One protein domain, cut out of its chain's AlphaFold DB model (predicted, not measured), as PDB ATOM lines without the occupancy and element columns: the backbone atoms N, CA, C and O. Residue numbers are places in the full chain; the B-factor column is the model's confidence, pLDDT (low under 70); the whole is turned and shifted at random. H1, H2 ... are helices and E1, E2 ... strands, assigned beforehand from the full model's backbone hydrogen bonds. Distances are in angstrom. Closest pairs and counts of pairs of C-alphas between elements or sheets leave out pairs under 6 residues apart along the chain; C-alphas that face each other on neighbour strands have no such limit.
ATOM      1  N   LYS A   2      -4.739 -22.109  -9.832       92.88
ATOM      2  CA  LYS A   2      -5.851 -21.927 -10.784       92.88
ATOM      3  C   LYS A   2      -6.929 -21.001 -10.215       92.88
ATOM      4  O   LYS A   2      -7.199 -21.001  -9.012       92.88
ATOM      5  N   LEU A   3      -7.552 -20.205 -11.078       91.19
ATOM      6  CA  LEU A   3      -8.705 -19.394 -10.687       91.19
ATOM      7  C   LEU A   3      -9.912 -20.288 -10.393       91.19
ATOM      8  O   LEU A   3     -10.144 -21.268 -11.088       91.19
ATOM      9  N   ARG A   4     -10.694 -19.934  -9.368       90.38
ATOM     10  CA  ARG A   4     -11.851 -20.727  -8.908       90.38
ATOM     11  C   ARG A   4     -11.515 -22.170  -8.482       90.38
ATOM     12  O   ARG A   4     -12.424 -22.985  -8.393       90.38
ATOM     13  N   ILE A   5     -10.264 -22.445  -8.081       93.69
ATOM     14  CA  ILE A   5      -9.810 -23.746  -7.530       93.69
ATOM     15  C   ILE A   5     -10.701 -24.289  -6.399       93.69
ATOM     16  O   ILE A   5     -10.716 -25.478  -6.115       93.69
ATOM     17  N   GLN A   6     -11.446 -23.412  -5.721       92.88
ATOM     18  CA  GLN A   6     -12.387 -23.794  -4.677       92.88
ATOM     19  C   GLN A   6     -13.422 -24.822  -5.163       92.88
ATOM     20  O   GLN A   6     -13.792 -25.689  -4.376       92.88
ATOM     21  N   ALA A   7     -13.876 -24.725  -6.418       92.25
ATOM     22  CA  ALA A   7     -14.805 -25.690  -7.008       92.25
ATOM     23  C   ALA A   7     -14.138 -27.066  -7.151       92.25
ATOM     24  O   ALA A   7     -14.644 -28.039  -6.600       92.25
ATOM     25  N   ASP A   8     -12.948 -27.111  -7.754       92.69
ATOM     26  CA  ASP A   8     -12.146 -28.328  -7.927       92.69
ATOM     27  C   ASP A   8     -11.859 -29.026  -6.580       92.69
ATOM     28  O   ASP A   8     -11.931 -30.249  -6.461       92.69
ATOM     29  N   ILE A   9     -11.578 -28.252  -5.523       93.12
ATOM     30  CA  ILE A   9     -11.350 -28.797  -4.175       93.12
ATOM     31  C   ILE A   9     -12.639 -29.398  -3.596       93.12
ATOM     32  O   ILE A   9     -12.581 -30.437  -2.938       93.12
ATOM     33  N   GLN A  10     -13.796 -28.766  -3.816       91.88
ATOM     34  CA  GLN A  10     -15.081 -29.279  -3.326       91.88
ATOM     35  C   GLN A  10     -15.512 -30.554  -4.044       91.88
ATOM     36  O   GLN A  10     -16.041 -31.454  -3.395       91.88
ATOM     37  N   GLU A  11     -15.250 -30.650  -5.345       92.25
ATOM     38  CA  GLU A  11     -15.530 -31.843  -6.143       92.25
ATOM     39  C   GLU A  11     -14.663 -33.032  -5.707       92.25
ATOM     40  O   GLU A  11     -15.158 -34.145  -5.545       92.25
ATOM     41  N   ARG A  12     -13.374 -32.796  -5.433       92.50
ATOM     42  CA  ARG A  12     -12.431 -33.857  -5.039       92.50
ATOM     43  C   ARG A  12     -12.555 -34.282  -3.575       92.50
ATOM     44  O   ARG A  12     -12.144 -35.382  -3.203       92.50
ATOM     45  N   ALA A  13     -13.076 -33.403  -2.723       90.31
ATOM     46  CA  ALA A  13     -13.202 -33.627  -1.288       90.31
ATOM     47  C   ALA A  13     -14.588 -33.205  -0.763       90.31
ATOM     48  O   ALA A  13     -14.675 -32.330   0.112       90.31
ATOM     49  N   PRO A  14     -15.675 -33.832  -1.251       89.88
ATOM     50  CA  PRO A  14     -17.024 -33.484  -0.832       89.88
ATOM     51  C   PRO A  14     -17.204 -33.762   0.664       89.88
ATOM     52  O   PRO A  14     -16.720 -34.761   1.196       89.88
ATOM     53  N   GLY A  15     -17.858 -32.838   1.369       88.50
ATOM     54  CA  GLY A  15     -18.148 -32.955   2.802       88.50
ATOM     55  C   GLY A  15     -16.948 -32.815   3.751       88.50
ATOM     56  O   GLY A  15     -17.163 -32.668   4.950       88.50
ATOM     57  N   LYS A  16     -15.695 -32.799   3.258       91.75
ATOM     58  CA  LYS A  16     -14.498 -32.670   4.118       91.75
ATOM     59  C   LYS A  16     -14.253 -31.246   4.606       91.75
ATOM     60  O   LYS A  16     -13.792 -31.046   5.724       91.75
ATOM     61  N   PHE A  17     -14.541 -30.257   3.763       90.38
ATOM     62  CA  PHE A  17     -14.341 -28.844   4.076       90.38
ATOM     63  C   PHE A  17     -15.613 -28.061   3.787       90.38
ATOM     64  O   PHE A  17     -16.182 -28.162   2.699       90.38
ATOM     65  N   SER A  18     -16.035 -27.217   4.730       92.81
ATOM     66  CA  SER A  18     -17.119 -26.279   4.445       92.81
ATOM     67  C   SER A  18     -16.659 -25.201   3.456       92.81
ATOM     68  O   SER A  18     -15.496 -24.776   3.441       92.81
ATOM     69  N   LYS A  19     -17.596 -24.687   2.650       90.88
ATOM     70  CA  LYS A  19     -17.337 -23.586   1.704       90.88
ATOM     71  C   LYS A  19     -16.760 -22.348   2.402       90.88
ATOM     72  O   LYS A  19     -15.884 -21.686   1.843       90.88
ATOM     73  N   ALA A  20     -17.220 -22.063   3.621       93.69
ATOM     74  CA  ALA A  20     -16.770 -20.930   4.423       93.69
ATOM     75  C   ALA A  20     -15.316 -21.092   4.898       93.69
ATOM     76  O   ALA A  20     -14.507 -20.184   4.699       93.69
ATOM     77  N   GLN A  21     -14.963 -22.255   5.460       94.31
ATOM     78  CA  GLN A  21     -13.594 -22.540   5.910       94.31
ATOM     79  C   GLN A  21     -12.601 -22.489   4.748       94.31
ATOM     80  O   GLN A  21     -11.554 -21.853   4.860       94.31
ATOM     81  N   LEU A  22     -12.954 -23.093   3.609       94.25
ATOM     82  CA  LEU A  22     -12.092 -23.095   2.433       94.25
ATOM     83  C   LEU A  22     -11.905 -21.683   1.864       94.25
ATOM     84  O   LEU A  22     -10.787 -21.297   1.535       94.25
ATOM     85  N   SER A  23     -12.968 -20.872   1.821       93.94
ATOM     86  CA  SER A  23     -12.857 -19.462   1.428       93.94
ATOM     87  C   SER A  23     -11.920 -18.687   2.362       93.94
ATOM     88  O   SER A  23     -11.030 -17.978   1.892       93.94
ATOM     89  N   ALA A  24     -12.072 -18.846   3.681       95.56
ATOM     90  CA  ALA A  24     -11.215 -18.182   4.661       95.56
ATOM     91  C   ALA A  24      -9.741 -18.584   4.511       95.56
ATOM     92  O   ALA A  24      -8.862 -17.717   4.508       95.56
ATOM     93  N   PHE A  25      -9.477 -19.879   4.327       96.06
ATOM     94  CA  PHE A  25      -8.135 -20.391   4.079       96.06
ATOM     95  C   PHE A  25      -7.528 -19.806   2.803       96.06
ATOM     96  O   PHE A  25      -6.424 -19.266   2.851       96.06
ATOM     97  N   LEU A  26      -8.252 -19.860   1.679       95.44
ATOM     98  CA  LEU A  26      -7.741 -19.381   0.395       95.44
ATOM     99  C   LEU A  26      -7.430 -17.885   0.443       95.44
ATOM    100  O   LEU A  26      -6.353 -17.505  -0.001       95.44
ATOM    101  N   ARG A  27      -8.280 -17.056   1.070       95.12
ATOM    102  CA  ARG A  27      -7.980 -15.624   1.266       95.12
ATOM    103  C   ARG A  27      -6.663 -15.411   2.014       95.12
ATOM    104  O   ARG A  27      -5.851 -14.584   1.605       95.12
ATOM    105  N   ARG A  28      -6.430 -16.161   3.097       96.75
ATOM    106  CA  ARG A  28      -5.179 -16.074   3.868       96.75
ATOM    107  C   ARG A  28      -3.982 -16.576   3.061       96.75
ATOM    108  O   ARG A  28      -2.926 -15.950   3.096       96.75
ATOM    109  N   HIS A  29      -4.138 -17.689   2.349       96.75
ATOM    110  CA  HIS A  29      -3.072 -18.298   1.561       96.75
ATOM    111  C   HIS A  29      -2.647 -17.395   0.400       96.75
ATOM    112  O   HIS A  29      -1.465 -17.068   0.293       96.75
ATOM    113  N   THR A  30      -3.595 -16.916  -0.412       94.62
ATOM    114  CA  THR A  30      -3.296 -16.051  -1.563       94.62
ATOM    115  C   THR A  30      -2.846 -14.652  -1.149       94.62
ATOM    116  O   THR A  30      -2.142 -13.990  -1.902       94.62
ATOM    117  N   GLY A  31      -3.216 -14.203   0.054       94.50
ATOM    118  CA  GLY A  31      -2.706 -12.970   0.655       94.50
ATOM    119  C   GLY A  31      -1.367 -13.130   1.381       94.50
ATOM    120  O   GLY A  31      -0.834 -12.145   1.897       94.50
ATOM    121  N   SER A  32      -0.809 -14.339   1.479       96.62
ATOM    122  CA  SER A  32       0.447 -14.572   2.196       96.62
ATOM    123  C   SER A  32       1.654 -14.042   1.419       96.62
ATOM    124  O   SER A  32       1.681 -14.050   0.192       96.62
ATOM    125  N   THR A  33       2.692 -13.605   2.138       96.00
ATOM    126  CA  THR A  33       3.930 -13.105   1.515       96.00
ATOM    127  C   THR A  33       4.589 -14.169   0.637       96.00
ATOM    128  O   THR A  33       5.035 -13.857  -0.461       96.00
ATOM    129  N   GLY A  34       4.594 -15.434   1.076       96.25
ATOM    130  CA  GLY A  34       5.139 -16.542   0.288       96.25
ATOM    131  C   GLY A  34       4.387 -16.758  -1.027       96.25
ATOM    132  O   GLY A  34       5.017 -16.939  -2.066       96.25
ATOM    133  N   TYR A  35       3.053 -16.657  -1.010       96.00
ATOM    134  CA  TYR A  35       2.258 -16.758  -2.233       96.00
ATOM    135  C   TYR A  35       2.518 -15.593  -3.189       96.00
ATOM    136  O   TYR A  35       2.692 -15.827  -4.379       96.00
ATOM    137  N   LEU A  36       2.587 -14.354  -2.691       95.88
ATOM    138  CA  LEU A  36       2.890 -13.188  -3.527       95.88
ATOM    139  C   LEU A  36       4.276 -13.305  -4.176       95.88
ATOM    140  O   LEU A  36       4.414 -13.036  -5.365       95.88
ATOM    141  N   ILE A  37       5.285 -13.783  -3.438       95.69
ATOM    142  CA  ILE A  37       6.620 -14.055  -3.994       95.69
ATOM    143  C   ILE A  37       6.532 -15.117  -5.096       95.69
ATOM    144  O   ILE A  37       7.027 -14.891  -6.200       95.69
ATOM    145  N   ALA A  38       5.858 -16.242  -4.839       94.62
ATOM    146  CA  ALA A  38       5.674 -17.290  -5.842       94.62
ATOM    147  C   ALA A  38       4.924 -16.774  -7.083       94.62
ATOM    148  O   ALA A  38       5.290 -17.111  -8.206       94.62
ATOM    149  N   LEU A  39       3.927 -15.904  -6.897       93.88
ATOM    150  CA  LEU A  39       3.176 -15.283  -7.984       93.88
ATOM    151  C   LEU A  39       4.079 -14.420  -8.872       93.88
ATOM    152  O   LEU A  39       3.923 -14.463 -10.084       93.88
ATOM    153  N   THR A  40       5.053 -13.701  -8.300       93.12
ATOM    154  CA  THR A  40       6.002 -12.884  -9.085       93.12
ATOM    155  C   THR A  40       7.016 -13.690  -9.901       93.12
ATOM    156  O   THR A  40       7.618 -13.141 -10.820       93.12
ATOM    157  N   GLN A  41       7.226 -14.966  -9.560       92.25
ATOM    158  CA  GLN A  41       8.186 -15.858 -10.223       92.25
ATOM    159  C   GLN A  41       7.510 -16.833 -11.195       92.25
ATOM    160  O   GLN A  41       8.147 -17.342 -12.117       92.25
ATOM    161  N   ALA A  42       6.228 -17.123 -10.980       89.19
ATOM    162  CA  ALA A  42       5.482 -18.081 -11.773       89.19
ATOM    163  C   ALA A  42       5.100 -17.506 -13.146       89.19
ATOM    164  O   ALA A  42       4.657 -16.367 -13.261       89.19
ATOM    165  N   LYS A  43       5.220 -18.340 -14.185       87.56
ATOM    166  CA  LYS A  43       4.743 -18.036 -15.547       87.56
ATOM    167  C   LYS A  43       3.271 -18.412 -15.744       87.56
ATOM    168  O   LYS A  43       2.550 -17.771 -16.499       87.56
ATOM    169  N   SER A  44       2.817 -19.448 -15.040       92.06
ATOM    170  CA  SER A  44       1.493 -20.044 -15.219       92.06
ATOM    171  C   SER A  44       0.869 -20.389 -13.871       92.06
ATOM    172  O   SER A  44       1.558 -20.605 -12.868       92.06
ATOM    173  N   ARG A  45      -0.460 -20.447 -13.833       93.50
ATOM    174  CA  ARG A  45      -1.225 -21.002 -12.715       93.50
ATOM    175  C   ARG A  45      -1.317 -22.512 -12.888       93.50
ATOM    176  O   ARG A  45      -1.384 -22.992 -14.006       93.50
ATOM    177  N   PHE A  46      -1.372 -23.238 -11.778       93.94
ATOM    178  CA  PHE A  46      -1.526 -24.691 -11.768       93.94
ATOM    179  C   PHE A  46      -2.800 -25.097 -11.031       93.94
ATOM    180  O   PHE A  46      -3.202 -24.406 -10.081       93.94
ATOM    181  N   ASP A  47      -3.430 -26.175 -11.487       93.62
ATOM    182  CA  ASP A  47      -4.548 -26.834 -10.811       93.62
ATOM    183  C   ASP A  47      -4.080 -27.760  -9.669       93.62
ATOM    184  O   ASP A  47      -2.936 -27.674  -9.218       93.62
ATOM    185  N   LEU A  48      -4.984 -28.594  -9.143       93.06
ATOM    186  CA  LEU A  48      -4.676 -29.531  -8.054       93.06
ATOM    187  C   LEU A  48      -3.793 -30.705  -8.493       93.06
ATOM    188  O   LEU A  48      -3.190 -31.350  -7.640       93.06
ATOM    189  N   ASP A  49      -3.727 -30.981  -9.793       92.19
ATOM    190  CA  ASP A  49      -2.971 -32.083 -10.391       92.19
ATOM    191  C   ASP A  49      -1.630 -31.610 -10.972       92.19
ATOM    192  O   ASP A  49      -0.862 -32.401 -11.516       92.19
ATOM    193  N   GLY A  50      -1.323 -30.317 -10.826       90.38
ATOM    194  CA  GLY A  50      -0.089 -29.710 -11.316       90.38
ATOM    195  C   GLY A  50      -0.116 -29.386 -12.807       90.38
ATOM    196  O   GLY A  50       0.932 -29.077 -13.372       90.38
ATOM    197  N   GLN A  51      -1.284 -29.418 -13.448       91.81
ATOM    198  CA  GLN A  51      -1.430 -29.036 -14.847       91.81
ATOM    199  C   GLN A  51      -1.572 -27.515 -14.982       91.81
ATOM    200  O   GLN A  51      -2.170 -26.863 -14.115       91.81
ATOM    201  N   PRO A  52      -1.014 -26.912 -16.047       93.19
ATOM    202  CA  PRO A  52      -1.140 -25.483 -16.288       93.19
ATOM    203  C   PRO A  52      -2.606 -25.119 -16.554       93.19
ATOM    204  O   PRO A  52      -3.252 -25.644 -17.455       93.19
ATOM    205  N   ALA A  53      -3.129 -24.185 -15.769       90.31
ATOM    206  CA  ALA A  53      -4.527 -23.781 -15.748       90.31
ATOM    207  C   ALA A  53      -4.660 -22.254 -15.869       90.31
ATOM    208  O   ALA A  53      -5.244 -21.575 -15.016       90.31
ATOM    209  N   GLY A  54      -4.067 -21.729 -16.942       87.75
ATOM    210  CA  GLY A  54      -4.087 -20.318 -17.324       87.75
ATOM    211  C   GLY A  54      -2.823 -19.545 -16.945       87.75
ATOM    212  O   GLY A  54      -2.025 -19.965 -16.104       87.75
ATOM    213  N   GLU A  55      -2.651 -18.389 -17.573       88.69
ATOM    214  CA  GLU A  55      -1.491 -17.520 -17.382       88.69
ATOM    215  C   GLU A  55      -1.707 -16.511 -16.247       88.69
ATOM    216  O   GLU A  55      -2.828 -16.269 -15.772       88.69
ATOM    217  N   ILE A  56      -0.599 -15.955 -15.759       90.81
ATOM    218  CA  ILE A  56      -0.610 -14.860 -14.792       90.81
ATOM    219  C   ILE A  56      -0.475 -13.565 -15.588       90.81
ATOM    220  O   ILE A  56       0.557 -13.325 -16.204       90.81
ATOM    221  N   THR A  57      -1.523 -12.742 -15.572       91.25
ATOM    222  CA  THR A  57      -1.507 -11.436 -16.239       91.25
ATOM    223  C   THR A  57      -0.538 -10.477 -15.549       91.25
ATOM    224  O   THR A  57      -0.303 -10.566 -14.338       91.25
TER     225      THR A  57
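AT A GLANCE: This is residues 2 to 57 of the 247 residues of the protein "Prop effector ProQ" of Rubrivivax sp (UniProt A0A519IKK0). A small hairpin of two strands, E1 and E2, makes one part of a loose ring that H1, H2 and H3 carry on round a largely empty middle. H2 runs along one side of the ring, H3 turns the corner at one end of it, and H1 and the hairpin lie on the side across from H2. The printed part has 56 residues, with three named helices and two named strands in the order H1, H2, H3, E1, E2 along the chain; the sheet's order is E1 - E2, antiparallel, and the class is mostly helix. The whole is only just compact, close to loose, with a radius of gyration of the C-alphas of 12.1 A, and spans 34 by 23 by 15 A.

IN THESE COORDINATES: E1 is residues 44 to 46, 6.5 A from first to last C-alpha. E2 is residues 52 to 55, 8.0 A long, and its last C-alpha, that of Glu 55, is at (-1.491, -17.520, -17.382). H3 is residues 33 to 41, 12.8 A long. H2, the longest helix, is residues 19 to 30, 16.3 A long, and its C-alpha 19 is at (-17.337, -23.586, 1.704). H1 is residues 5 to 12, 10.7 A long, and begins with C-alpha 5 at (-9.810, -23.746, -7.530).

HOW THE PARTS SIT: E1 and E2 form an antiparallel hairpin, with an angle of 145 degrees between their directions. The C-alphas of Ser 44 and Glu 55 face each other at 4.5 A; N 45 and O 54 are within hydrogen-bond range at 2.8 A, as are N 53 and O 45 at 2.8 A. A tight link joins H3 to E1. H3 and H2 are close but not clearly touching, the closest C-alphas being those of His 29 and Tyr 35, 6.7 A apart; they run the same way at a steep tilt of 65 degrees. H2, with residues 19 to 23 alone, only just touches H1, with 3 pairs of C-alphas within 8 A. The closest are those of Gln 6 and Leu 22, 7.2 A apart, and these helices run opposite ways at a steep tilt of 47 degrees. H1 and H3 are apart, and both H1 and H2 are apart from E1 and E2. In H1, H2 and H3 every O i to N i+4 pair is within hydrogen-bond range.

THE WHOLE: The two C-alphas farthest apart are those of Gly 15 and Gln 41, 34.0 A. Residues 31 to 38, of which 33 to 38 belong to H3, stand free. The printed part has no cut and no long link. Its mean pLDDT is 92.9, and no printed residue is under 70 in this model.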